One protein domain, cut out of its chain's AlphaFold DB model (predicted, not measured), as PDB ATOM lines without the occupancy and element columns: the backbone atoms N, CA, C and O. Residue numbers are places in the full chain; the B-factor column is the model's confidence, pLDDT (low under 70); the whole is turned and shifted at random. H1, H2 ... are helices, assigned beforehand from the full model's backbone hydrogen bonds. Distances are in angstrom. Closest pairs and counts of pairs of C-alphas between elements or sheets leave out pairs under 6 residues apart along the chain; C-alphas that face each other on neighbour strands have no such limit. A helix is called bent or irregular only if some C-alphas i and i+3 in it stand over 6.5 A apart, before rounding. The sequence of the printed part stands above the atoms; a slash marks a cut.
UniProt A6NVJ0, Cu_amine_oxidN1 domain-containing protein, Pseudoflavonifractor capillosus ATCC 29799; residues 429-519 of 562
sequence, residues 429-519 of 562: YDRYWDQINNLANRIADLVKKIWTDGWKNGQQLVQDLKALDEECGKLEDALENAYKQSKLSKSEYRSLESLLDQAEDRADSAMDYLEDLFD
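What this domain is: This is residues 429 to 519 of the 562 residues of the protein "Cu_amine_oxidN1 domain-containing protein" of Pseudoflavonifractor capillosus ATCC 29799 (UniProt A6NVJ0). Three long helical rods lie side by side as a slender bundle, their centres making a triangle: one long helix, H1, folds back on itself into arms H1a and H1b, and H2 turns back again to pack on both arms. The turns between the rods are brief, at residues 457 and 458 and at residues 485 to 489. The printed part has 91 residues with two named helices, H1 then H2, and no named strand; its class is all helix. It is only just compact, close to loose, with a radius of gyration of the C-alphas of 14.6 A, and its outline is a rod spanning 46 by 19 by 16 A.

How they stand to each other: Start with H1, residues 429 to 484, assigned as one helix by its hydrogen bonds but bent: C-alphas 456 and 459 are 8.5 A apart. Its arms H1a, residues 429 to 456, and H1b, residues 459 to 484, touch and run opposite ways at a shallow tilt of 14 degrees; their closest C-alphas, Ile 450 and Leu 461, are 7.0 A apart. H2, residues 490 to 518, touches H1a and runs the same way at a shallow tilt of 9 degrees, with the closest C-alphas, Ala 440 and Ala 503, at 5.1 A. H1b and H2 form a helical hairpin: they touch and run opposite ways at a shallow tilt of 15 degrees, with the closest C-alphas, Val 462 and Met 511, at 6.0 A. Every O i to N i+4 pair is within hydrogen-bond range in H1b, against 22 of 24 in H1a and 24 of 25 in H2.

Where its parts are: Find C-alpha 429 at (3.251, -29.018, 29.976); from there H1a runs 39.0 A to C-alpha 456. H1a has a kink of 58 degrees near residue 450 and is irregular, with C-alphas 452 and 455 8.2 A apart. H1b begins at C-alpha 459, at (-0.906, -2.745, 7.192), and spans 38.1 A. H2 spans 42.0 A and ends at C-alpha 518, at (-4.357, 4.690, 10.917).

The domain as a whole: Look at Lys 456 and Ser 486 for the two C-alphas farthest apart, 46.7 A. The printed part has no cut, and the link from H1 to H2 is tight, with 5 residues. The mean pLDDT of the printed part is 73.2; 29 residues are under 70, among them 451 to 455 and 488 to 496, and the mean of H2 is 66.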
ATOM      1  N   TYR A 429       3.243 -30.370  29.394       64.25
ATOM      2  CA  TYR A 429       3.251 -29.018  29.976       64.25
ATOM      3  C   TYR A 429       4.403 -28.153  29.449       64.25
ATOM      4  O   TYR A 429       4.135 -27.158  28.787       64.25
ATOM      5  N   ASP A 430       5.659 -28.576  29.642       68.94
ATOM      6  CA  ASP A 430       6.843 -27.810  29.210       68.94
ATOM      7  C   ASP A 430       6.810 -27.499  27.707       68.94
ATOM      8  O   ASP A 430       7.165 -26.409  27.276       68.94
ATOM      9  N   ARG A 431       6.299 -28.435  26.897       80.50
ATOM     10  CA  ARG A 431       6.144 -28.237  25.454       80.50
ATOM     11  C   ARG A 431       5.145 -27.125  25.132       80.50
ATOM     12  O   ARG A 431       5.436 -26.297  24.278       80.50
ATOM     13  N   TYR A 432       3.964 -27.141  25.748       76.12
ATOM     14  CA  TYR A 432       2.967 -26.096  25.514       76.12
ATOM     15  C   TYR A 432       3.421 -24.761  26.098       76.12
ATOM     16  O   TYR A 432       3.230 -23.734  25.461       76.12
ATOM     17  N   TRP A 433       4.099 -24.782  27.244       77.62
ATOM     18  CA  TRP A 433       4.701 -23.602  27.849       77.62
ATOM     19  C   TRP A 433       5.739 -22.956  26.919       77.62
ATOM     20  O   TRP A 433       5.662 -21.760  26.658       77.62
ATOM     21  N   ASP A 434       6.640 -23.748  26.329       75.31
ATOM     22  CA  ASP A 434       7.621 -23.264  25.349       75.31
ATOM     23  C   ASP A 434       6.944 -22.674  24.100       75.31
ATOM     24  O   ASP A 434       7.396 -21.661  23.564       75.31
ATOM     25  N   GLN A 435       5.858 -23.295  23.623       80.31
ATOM     26  CA  GLN A 435       5.101 -22.805  22.465       80.31
ATOM     27  C   GLN A 435       4.405 -21.470  22.759       80.31
ATOM     28  O   GLN A 435       4.514 -20.549  21.951       80.31
ATOM     29  N   ILE A 436       3.750 -21.358  23.916       79.06
ATOM     30  CA  ILE A 436       3.043 -20.147  24.350       79.06
ATOM     31  C   ILE A 436       4.040 -19.016  24.598       79.06
ATOM     32  O   ILE A 436       3.839 -17.914  24.103       79.06
ATOM     33  N   ASN A 437       5.172 -19.287  25.249       75.56
ATOM     34  CA  ASN A 437       6.202 -18.268  25.456       75.56
ATOM     35  C   ASN A 437       6.867 -17.814  24.159       75.56
ATOM     36  O   ASN A 437       7.165 -16.634  23.995       75.56
ATOM     37  N   ASN A 438       7.107 -18.727  23.214       81.56
ATOM     38  CA  ASN A 438       7.632 -18.340  21.909       81.56
ATOM     39  C   ASN A 438       6.654 -17.416  21.168       81.56
ATOM     40  O   ASN A 438       7.072 -16.409  20.597       81.56
ATOM     41  N   LEU A 439       5.362 -17.744  21.210       86.50
ATOM     42  CA  LEU A 439       4.301 -16.929  20.635       86.50
ATOM     43  C   LEU A 439       4.197 -15.565  21.336       86.50
ATOM     44  O   LEU A 439       4.234 -14.542  20.657       86.50
ATOM     45  N   ALA A 440       4.189 -15.532  22.669       72.25
ATOM     46  CA  ALA A 440       4.137 -14.300  23.452       72.25
ATOM     47  C   ALA A 440       5.329 -13.377  23.150       72.25
ATOM     48  O   ALA A 440       5.156 -12.171  22.972       72.25
ATOM     49  N   ASN A 441       6.530 -13.937  22.988       79.38
ATOM     50  CA  ASN A 441       7.716 -13.172  22.595       79.38
ATOM     51  C   ASN A 441       7.597 -12.604  21.174       79.38
ATOM     52  O   ASN A 441       7.975 -11.460  20.933       79.38
ATOM     53  N   ARG A 442       7.025 -13.363  20.232       91.94
ATOM     54  CA  ARG A 442       6.766 -12.876  18.866       91.94
ATOM     55  C   ARG A 442       5.737 -11.745  18.852       91.94
ATOM     56  O   ARG A 442       5.933 -10.781  18.114       91.94
ATOM     57  N   ILE A 443       4.696 -11.831  19.683       77.88
ATOM     58  CA  ILE A 443       3.716 -10.751  19.881       77.88
ATOM     59  C   ILE A 443       4.414  -9.527  20.479       77.88
ATOM     60  O   ILE A 443       4.297  -8.429  19.941       77.88
ATOM     61  N   ALA A 444       5.221  -9.701  21.527       72.31
ATOM     62  CA  ALA A 444       5.977  -8.610  22.136       72.31
ATOM     63  C   ALA A 444       6.942  -7.926  21.145       72.31
ATOM     64  O   ALA A 444       7.039  -6.698  21.131       72.31
ATOM     65  N   ASP A 445       7.608  -8.689  20.278       81.19
ATOM     66  CA  ASP A 445       8.473  -8.152  19.225       81.19
ATOM     67  C   ASP A 445       7.694  -7.370  18.159       81.19
ATOM     68  O   ASP A 445       8.185  -6.351  17.660       81.19
ATOM     69  N   LEU A 446       6.484  -7.812  17.796       78.38
ATOM     70  CA  LEU A 446       5.608  -7.048  16.905       78.38
ATOM     71  C   LEU A 446       5.133  -5.756  17.568       78.38
ATOM     72  O   LEU A 446       5.235  -4.703  16.945       78.38
ATOM     73  N   VAL A 447       4.736  -5.799  18.841       74.50
ATOM     74  CA  VAL A 447       4.384  -4.602  19.625       74.50
ATOM     75  C   VAL A 447       5.536  -3.590  19.635       74.50
ATOM     76  O   VAL A 447       5.331  -2.404  19.371       74.50
ATOM     77  N   LYS A 448       6.780  -4.046  19.831       74.81
ATOM     78  CA  LYS A 448       7.968  -3.177  19.740       74.81
ATOM     79  C   LYS A 448       8.116  -2.550  18.344       74.81
ATOM     80  O   LYS A 448       8.401  -1.358  18.236       74.81
ATOM     81  N   LYS A 449       7.891  -3.314  17.268       71.25
ATOM     82  CA  LYS A 449       7.948  -2.800  15.883       71.25
ATOM     83  C   LYS A 449       6.829  -1.816  15.562       71.25
ATOM     84  O   LYS A 449       7.057  -0.879  14.802       71.25
ATOM     85  N   ILE A 450       5.646  -2.000  16.138       70.25
ATOM     86  CA  ILE A 450       4.516  -1.071  16.018       70.25
ATOM     87  C   ILE A 450       4.894   0.290  16.594       70.25
ATOM     88  O   ILE A 450       4.638   1.321  15.977       70.25
ATOM     89  N   TRP A 451       5.609   0.305  17.715       59.47
ATOM     90  CA  TRP A 451       6.077   1.548  18.314       59.47
ATOM     91  C   TRP A 451       7.119   2.284  17.453       59.47
ATOM     92  O   TRP A 451       7.094   3.512  17.355       59.47
ATOM     93  N   THR A 452       8.024   1.557  16.788       66.94
ATOM     94  CA  THR A 452       9.113   2.174  16.008       66.94
ATOM     95  C   THR A 452       8.744   2.488  14.557       66.94
ATOM     96  O   THR A 452       9.143   3.527  14.027       66.94
ATOM     97  N   ASP A 453       7.993   1.598  13.910       67.44
ATOM     98  CA  ASP A 453       7.709   1.608  12.471       67.44
ATOM     99  C   ASP A 453       6.207   1.516  12.149       67.44
ATOM    100  O   ASP A 453       5.851   1.436  10.969       67.44
ATOM    101  N   GLY A 454       5.331   1.577  13.163       61.72
ATOM    102  CA  GLY A 454       3.876   1.455  13.031       61.72
ATOM    103  C   GLY A 454       3.326   2.328  11.918       61.72
ATOM    104  O   GLY A 454       2.786   1.792  10.965       61.72
ATOM    105  N   TRP A 455       3.616   3.634  11.938       64.25
ATOM    106  CA  TRP A 455       3.162   4.610  10.933       64.25
ATOM    107  C   TRP A 455       3.616   4.336   9.481       64.25
ATOM    108  O   TRP A 455       3.038   4.886   8.546       64.25
ATOM    109  N   LYS A 456       4.660   3.521   9.263       72.00
ATOM    110  CA  LYS A 456       5.155   3.149   7.922       72.00
ATOM    111  C   LYS A 456       4.630   1.802   7.445       72.00
ATOM    112  O   LYS A 456       4.412   1.636   6.249       72.00
ATOM    113  N   ASN A 457       4.518   0.842   8.358       73.25
ATOM    114  CA  ASN A 457       4.314  -0.571   8.039       73.25
ATOM    115  C   ASN A 457       3.028  -1.142   8.654       73.25
ATOM    116  O   ASN A 457       2.870  -2.360   8.677       73.25
ATOM    117  N   GLY A 458       2.121  -0.290   9.140       70.56
ATOM    118  CA  GLY A 458       0.918  -0.681   9.879       70.56
ATOM    119  C   GLY A 458       0.129  -1.804   9.227       70.56
ATOM    120  O   GLY A 458      -0.176  -2.783   9.894       70.56
ATOM    121  N   GLN A 459      -0.132  -1.720   7.916       78.00
ATOM    122  CA  GLN A 459      -0.906  -2.745   7.192       78.00
ATOM    123  C   GLN A 459      -0.264  -4.129   7.283       78.00
ATOM    124  O   GLN A 459      -0.955  -5.117   7.510       78.00
ATOM    125  N   GLN A 460       1.061  -4.210   7.154       83.62
ATOM    126  CA  GLN A 460       1.769  -5.479   7.298       83.62
ATOM    127  C   GLN A 460       1.784  -5.946   8.759       83.62
ATOM    128  O   GLN A 460       1.641  -7.135   9.010       83.62
ATOM    129  N   LEU A 461       1.913  -5.024   9.718       80.69
ATOM    130  CA  LEU A 461       1.942  -5.346  11.146       80.69
ATOM    131  C   LEU A 461       0.585  -5.855  11.663       80.69
ATOM    132  O   LEU A 461       0.577  -6.784  12.464       80.69
ATOM    133  N   VAL A 462      -0.541  -5.333  11.160       81.50
ATOM    134  CA  VAL A 462      -1.879  -5.881  11.451       81.50
ATOM    135  C   VAL A 462      -2.034  -7.285  10.875       81.50
ATOM    136  O   VAL A 462      -2.531  -8.175  11.557       81.50
ATOM    137  N   GLN A 463      -1.571  -7.528   9.645       85.19
ATOM    138  CA  GLN A 463      -1.604  -8.879   9.066       85.19
ATOM    139  C   GLN A 463      -0.720  -9.862   9.849       85.19
ATOM    140  O   GLN A 463      -1.103 -11.014  10.045       85.19
ATOM    141  N   ASP A 464       0.437  -9.404  10.332       87.50
ATOM    142  CA  ASP A 464       1.333 -10.212  11.159       87.50
ATOM    143  C   ASP A 464       0.714 -10.513  12.543       87.50
ATOM    144  O   ASP A 464       0.871 -11.630  13.032       87.50
ATOM    145  N   LEU A 465      -0.016  -9.566  13.150       85.31
ATOM    146  CA  LEU A 465      -0.753  -9.778  14.407       85.31
ATOM    147  C   LEU A 465      -1.944 -10.725  14.234       85.31
ATOM    148  O   LEU A 465      -2.047 -11.681  14.994       85.31
ATOM    149  N   LYS A 466      -2.763 -10.555  13.186       86.69
ATOM    150  CA  LYS A 466      -3.874 -11.475  12.858       86.69
ATOM    151  C   LYS A 466      -3.392 -12.913  12.644       86.69
ATOM    152  O   LYS A 466      -4.072 -13.869  12.999       86.69
ATOM    153  N   ALA A 467      -2.193 -13.090  12.087       89.44
ATOM    154  CA  ALA A 467      -1.590 -14.413  11.941       89.44
ATOM    155  C   ALA A 467      -1.137 -15.030  13.281       89.44
ATOM    156  O   ALA A 467      -1.130 -16.257  13.401       89.44
ATOM    157  N   LEU A 468      -0.734 -14.211  14.262       86.25
ATOM    158  CA  LEU A 468      -0.413 -14.674  15.617       86.25
ATOM    159  C   LEU A 468      -1.674 -14.973  16.428       86.25
ATOM    160  O   LEU A 468      -1.688 -15.981  17.123       86.25
ATOM    161  N   ASP A 469      -2.724 -14.173  16.268       84.56
ATOM    162  CA  ASP A 469      -4.049 -14.425  16.841       84.56
ATOM    163  C   ASP A 469      -4.621 -15.781  16.373       84.56
ATOM    164  O   ASP A 469      -4.974 -16.652  17.168       84.56
ATOM    165  N   GLU A 470      -4.535 -16.077  15.071       89.19
ATOM    166  CA  GLU A 470      -4.926 -17.397  14.554       89.19
ATOM    167  C   GLU A 470      -4.052 -18.546  15.117       89.19
ATOM    168  O   GLU A 470      -4.461 -19.713  15.141       89.19
ATOM    169  N   GLU A 471      -2.814 -18.257  15.533       89.25
ATOM    170  CA  GLU A 471      -1.937 -19.217  16.213       89.25
ATOM    171  C   GLU A 471      -2.324 -19.392  17.694       89.25
ATOM    172  O   GLU A 471      -2.240 -20.525  18.184       89.25
ATOM    173  N   CYS A 472      -2.821 -18.339  18.361       78.94
ATOM    174  CA  CYS A 472      -3.410 -18.403  19.703       78.94
ATOM    175  C   CYS A 472      -4.594 -19.368  19.728       78.94
ATOM    176  O   CYS A 472      -4.526 -20.387  20.420       78.94
ATOM    177  N   GLY A 473      -5.596 -19.156  18.870       80.56
ATOM    178  CA  GLY A 473      -6.780 -20.023  18.825       80.56
ATOM    179  C   GLY A 473      -6.442 -21.495  18.536       80.56
ATOM    180  O   GLY A 473      -7.012 -22.419  19.118       80.56
ATOM    181  N   LYS A 474      -5.427 -21.765  17.700       89.38
ATOM    182  CA  LYS A 474      -4.948 -23.145  17.459       89.38
ATOM    183  C   LYS A 474      -4.273 -23.764  18.682       89.38
ATOM    184  O   LYS A 474      -4.332 -24.988  18.848       89.38
ATOM    185  N   LEU A 475      -3.568 -22.971  19.489       84.31
ATOM    186  CA  LEU A 475      -2.970 -23.440  20.738       84.31
ATOM    187  C   LEU A 475      -4.036 -23.669  21.809       84.31
ATOM    188  O   LEU A 475      -3.934 -24.673  22.511       84.31
ATOM    189  N   GLU A 476      -5.069 -22.834  21.872       81.06
ATOM    190  CA  GLU A 476      -6.201 -22.985  22.791       81.06
ATOM    191  C   GLU A 476      -6.919 -24.323  22.546       81.06
ATOM    192  O   GLU A 476      -6.990 -25.182  23.433       81.06
ATOM    193  N   ASP A 477      -7.284 -24.596  21.288       82.31
ATOM    194  CA  ASP A 477      -7.835 -25.884  20.854       82.31
ATOM    195  C   ASP A 477      -6.907 -27.062  21.208       82.31
ATOM    196  O   ASP A 477      -7.346 -28.165  21.569       82.31
ATOM    197  N   ALA A 478      -5.591 -26.872  21.078       81.75
ATOM    198  CA  ALA A 478      -4.609 -27.909  21.373       81.75
ATOM    199  C   ALA A 478      -4.477 -28.179  22.881       81.75
ATOM    200  O   ALA A 478      -4.303 -29.345  23.262       81.75
ATOM    201  N   LEU A 479      -4.577 -27.146  23.721       79.19
ATOM    202  CA  LEU A 479      -4.598 -27.248  25.180       79.19
ATOM    203  C   LEU A 479      -5.868 -27.953  25.650       79.19
ATOM    204  O   LEU A 479      -5.780 -28.913  26.423       79.19
ATOM    205  N   GLU A 480      -7.029 -27.552  25.132       74.88
ATOM    206  CA  GLU A 480      -8.316 -28.131  25.516       74.88
ATOM    207  C   GLU A 480      -8.368 -29.624  25.150       74.88
ATOM    208  O   GLU A 480      -8.770 -30.480  25.948       74.88
ATOM    209  N   ASN A 481      -7.860 -29.983  23.969       72.19
ATOM    210  CA  ASN A 481      -7.742 -31.376  23.547       72.19
ATOM    211  C   ASN A 481      -6.718 -32.173  24.367       72.19
ATOM    212  O   ASN A 481      -6.944 -33.357  24.645       72.19
ATOM    213  N   ALA A 482      -5.597 -31.568  24.765       74.19
ATOM    214  CA  ALA A 482      -4.615 -32.219  25.632       74.19
ATOM    215  C   ALA A 482      -5.186 -32.477  27.033       74.19
ATOM    216  O   ALA A 482      -4.995 -33.568  27.579       74.19
ATOM    217  N   TYR A 483      -5.956 -31.531  27.570       69.50
ATOM    218  CA  TYR A 483      -6.681 -31.689  28.826       69.50
ATOM    219  C   TYR A 483      -7.736 -32.800  28.741       69.50
ATOM    220  O   TYR A 483      -7.726 -33.726  29.554       69.50
ATOM    221  N   LYS A 484      -8.572 -32.804  27.692       71.88
ATOM    222  CA  LYS A 484      -9.572 -33.864  27.436       71.88
ATOM    223  C   LYS A 484      -8.951 -35.259  27.309       71.88
ATOM    224  O   LYS A 484      -9.587 -36.250  27.653       71.88
ATOM    225  N   GLN A 485      -7.711 -35.349  26.829       72.25
ATOM    226  CA  GLN A 485      -6.956 -36.603  26.708       72.25
ATOM    227  C   GLN A 485      -6.155 -36.962  27.968       72.25
ATOM    228  O   GLN A 485      -5.344 -37.889  27.919       72.25
ATOM    229  N   SER A 486      -6.348 -36.231  29.073       65.88
ATOM    230  CA  SER A 486      -5.629 -36.416  30.343       65.88
ATOM    231  C   SER A 486      -4.103 -36.303  30.205       65.88
ATOM    232  O   SER A 486      -3.354 -36.898  30.975       65.88
ATOM    233  N   LYS A 487      -3.633 -35.548  29.202       71.94
ATOM    234  CA  LYS A 487      -2.209 -35.235  28.990       71.94
ATOM    235  C   LYS A 487      -1.755 -34.005  29.775       71.94
ATOM    236  O   LYS A 487      -0.557 -33.810  29.946       71.94
ATOM    237  N   LEU A 488      -2.708 -33.188  30.215       57.44
ATOM    238  CA  LEU A 488      -2.520 -32.083  31.147       57.44
ATOM    239  C   LEU A 488      -3.442 -32.319  32.342       57.44
ATOM    240  O   LEU A 488      -4.606 -32.692  32.168       57.44
ATOM    241  N   SER A 489      -2.941 -32.089  33.552       61.53
ATOM    242  CA  SER A 489      -3.797 -31.926  34.725       61.53
ATOM    243  C   SER A 489      -4.654 -30.663  34.586       61.53
ATOM    244  O   SER A 489      -4.346 -29.759  33.809       61.53
ATOM    245  N   LYS A 490      -5.734 -30.558  35.366       56.38
ATOM    246  CA  LYS A 490      -6.591 -29.360  35.357       56.38
ATOM    247  C   LYS A 490      -5.829 -28.093  35.764       56.38
ATOM    248  O   LYS A 490      -6.135 -27.016  35.268       56.38
ATOM    249  N   SER A 491      -4.853 -28.222  36.663       47.66
ATOM    250  CA  SER A 491      -3.966 -27.131  37.073       47.66
ATOM    251  C   SER A 491      -2.994 -26.732  35.966       47.66
ATOM    252  O   SER A 491      -2.841 -25.546  35.707       47.66
ATOM    253  N   GLU A 492      -2.385 -27.702  35.282       61.78
ATOM    254  CA  GLU A 492      -1.493 -27.444  34.144       61.78
ATOM    255  C   GLU A 492      -2.247 -26.811  32.970       61.78
ATOM    256  O   GLU A 492      -1.767 -25.841  32.399       61.78
ATOM    257  N   TYR A 493      -3.450 -27.305  32.657       63.03
ATOM    258  CA  TYR A 493      -4.328 -26.727  31.638       63.03
ATOM    259  C   TYR A 493      -4.663 -25.267  31.950       63.03
ATOM    260  O   TYR A 493      -4.361 -24.403  31.141       63.03
ATOM    261  N   ARG A 494      -5.176 -24.977  33.154       59.09
ATOM    262  CA  ARG A 494      -5.528 -23.602  33.556       59.09
ATOM    263  C   ARG A 494      -4.332 -22.657  33.591       59.09
ATOM    264  O   ARG A 494      -4.483 -21.473  33.326       59.09
ATOM    265  N   SER A 495      -3.156 -23.165  33.958       55.97
ATOM    266  CA  SER A 495      -1.936 -22.360  33.968       55.97
ATOM    267  C   SER A 495      -1.470 -22.009  32.556       55.97
ATOM    268  O   SER A 495      -0.951 -20.919  32.363       55.97
ATOM    269  N   LEU A 496      -1.619 -22.919  31.589       64.81
ATOM    270  CA  LEU A 496      -1.258 -22.675  30.191       64.81
ATOM    271  C   LEU A 496      -2.312 -21.821  29.475       64.81
ATOM    272  O   LEU A 496      -1.935 -20.909  28.756       64.81
ATOM    273  N   GLU A 497      -3.599 -22.075  29.727       71.62
ATOM    274  CA  GLU A 497      -4.742 -21.276  29.252       71.62
ATOM    275  C   GLU A 497      -4.567 -19.813  29.679       71.62
ATOM    276  O   GLU A 497      -4.432 -18.941  28.838       71.62
ATOM    277  N   SER A 498      -4.329 -19.560  30.970       60.44
ATOM    278  CA  SER A 498      -4.099 -18.196  31.462       60.44
ATOM    279  C   SER A 498      -2.864 -17.500  30.867       60.44
ATOM    280  O   SER A 498      -2.838 -16.271  30.820       60.44
ATOM    281  N   LEU A 499      -1.820 -18.237  30.468       59.50
ATOM    282  CA  LEU A 499      -0.647 -17.658  29.795       59.50
ATOM    283  C   LEU A 499      -0.933 -17.339  28.323       59.50
ATOM    284  O   LEU A 499      -0.380 -16.377  27.797       59.50
ATOM    285  N   LEU A 500      -1.768 -18.150  27.674       71.38
ATOM    286  CA  LEU A 500      -2.198 -17.945  26.299       71.38
ATOM    287  C   LEU A 500      -3.165 -16.758  26.198       71.38
ATOM    288  O   LEU A 500      -2.918 -15.888  25.371       71.38
ATOM    289  N   ASP A 501      -4.134 -16.655  27.114       71.50
ATOM    290  CA  ASP A 501      -5.073 -15.525  27.211       71.50
ATOM    291  C   ASP A 501      -4.321 -14.189  27.329       71.50
ATOM    292  O   ASP A 501      -4.609 -13.221  26.638       71.50
ATOM    293  N   GLN A 502      -3.267 -14.143  28.154       61.19
ATOM    294  CA  GLN A 502      -2.427 -12.945  28.299       61.19
ATOM    295  C   GLN A 502      -1.672 -12.572  27.015       61.19
ATOM    296  O   GLN A 502      -1.339 -11.403  26.807       61.19
ATOM    297  N   ALA A 503      -1.326 -13.560  26.188       67.94
ATOM    298  CA  ALA A 503      -0.672 -13.320  24.911       67.94
ATOM    299  C   ALA A 503      -1.682 -12.806  23.869       67.94
ATOM    300  O   ALA A 503      -1.355 -11.871  23.140       67.94
ATOM    301  N   GLU A 504      -2.892 -13.367  23.852       71.69
ATOM    302  CA  GLU A 504      -4.023 -12.963  23.004       71.69
ATOM    303  C   GLU A 504      -4.488 -11.535  23.316       71.69
ATOM    304  O   GLU A 504      -4.408 -10.677  22.440       71.69
ATOM    305  N   ASP A 505      -4.757 -11.215  24.589       72.06
ATOM    306  CA  ASP A 505      -5.116  -9.859  25.046       72.06
ATOM    307  C   ASP A 505      -4.094  -8.797  24.586       72.06
ATOM    308  O   ASP A 505      -4.420  -7.639  24.291       72.06
ATOM    309  N   ARG A 506      -2.810  -9.182  24.536       63.22
ATOM    310  CA  ARG A 506      -1.714  -8.311  24.096       63.22
ATOM    311  C   ARG A 506      -1.674  -8.140  22.579       63.22
ATOM    312  O   ARG A 506      -1.253  -7.075  22.123       63.22
ATOM    313  N   ALA A 507      -2.042  -9.162  21.810       71.12
ATOM    314  CA  ALA A 507      -2.187  -9.045  20.364       71.12
ATOM    315  C   ALA A 507      -3.378  -8.147  20.012       71.12
ATOM    316  O   ALA A 507      -3.203  -7.242  19.197       71.12
ATOM    317  N   ASP A 508      -4.513  -8.319  20.690       75.38
ATOM    318  CA  ASP A 508      -5.735  -7.529  20.486       75.38
ATOM    319  C   ASP A 508      -5.508  -6.051  20.779       75.38
ATOM    320  O   ASP A 508      -5.678  -5.204  19.905       75.38
ATOM    321  N   SER A 509      -4.943  -5.741  21.949       71.38
ATOM    322  CA  SER A 509      -4.597  -4.359  22.312       71.38
ATOM    323  C   SER A 509      -3.643  -3.696  21.302       71.38
ATOM    324  O   SER A 509      -3.626  -2.475  21.142       71.38
ATOM    325  N   ALA A 510      -2.789  -4.489  20.645       69.69
ATOM    326  CA  ALA A 510      -1.855  -3.999  19.639       69.69
ATOM    327  C   ALA A 510      -2.503  -3.818  18.257       69.69
ATOM    328  O   ALA A 510      -2.054  -2.953  17.500       69.69
ATOM    329  N   MET A 511      -3.526  -4.616  17.935       73.88
ATOM    330  CA  MET A 511      -4.360  -4.443  16.746       73.88
ATOM    331  C   MET A 511      -5.215  -3.183  16.882       73.88
ATOM    332  O   MET A 511      -5.099  -2.323  16.011       73.88
ATOM    333  N   ASP A 512      -5.906  -2.999  18.010       75.00
ATOM    334  CA  ASP A 512      -6.715  -1.805  18.302       75.00
ATOM    335  C   ASP A 512      -5.885  -0.519  18.163       75.00
ATOM    336  O   ASP A 512      -6.278   0.440  17.506       75.00
ATOM    337  N   TYR A 513      -4.662  -0.517  18.707       71.75
ATOM    338  CA  TYR A 513      -3.763   0.629  18.580       71.75
ATOM    339  C   TYR A 513      -3.365   0.929  17.126       71.75
ATOM    340  O   TYR A 513      -3.174   2.091  16.766       71.75
ATOM    341  N   LEU A 514      -3.164  -0.093  16.289       65.88
ATOM    342  CA  LEU A 514      -2.861   0.117  14.872       65.88
ATOM    343  C   LEU A 514      -4.090   0.600  14.096       65.88
ATOM    344  O   LEU A 514      -3.922   1.431  13.206       65.88
ATOM    345  N   GLU A 515      -5.281   0.110  14.431       68.12
ATOM    346  CA  GLU A 515      -6.551   0.538  13.835       68.12
ATOM    347  C   GLU A 515      -6.824   2.018  14.164       68.12
ATOM    348  O   GLU A 515      -6.985   2.824  13.243       68.12
ATOM    349  N   ASP A 516      -6.663   2.416  15.431       70.50
ATOM    350  CA  ASP A 516      -6.726   3.814  15.885       70.50
ATOM    351  C   ASP A 516      -5.651   4.706  15.238       70.50
ATOM    352  O   ASP A 516      -5.892   5.863  14.885       70.50
ATOM    353  N   LEU A 517      -4.414   4.207  15.104       64.81
ATOM    354  CA  LEU A 517      -3.291   4.994  14.582       64.81
ATOM    355  C   LEU A 517      -3.471   5.356  13.103       64.81
ATOM    356  O   LEU A 517      -2.901   6.355  12.645       64.81
ATOM    357  N   PHE A 518      -4.199   4.534  12.353       59.84
ATOM    358  CA  PHE A 518      -4.357   4.690  10.917       59.84
ATOM    359  C   PHE A 518      -5.750   5.113  10.460       59.84
ATOM    360  O   PHE A 518      -5.899   5.333   9.256       59.84
ATOM    361  N   ASP A 519      -6.697   5.293  11.387       59.69
ATOM    362  CA  ASP A 519      -8.076   5.690  11.071       59.69
ATOM    363  C   ASP A 519      -8.672   4.730  10.026       59.69
ATOM    364  O   ASP A 519      -9.259   5.142   9.026       59.69
TER     365      ASP A 519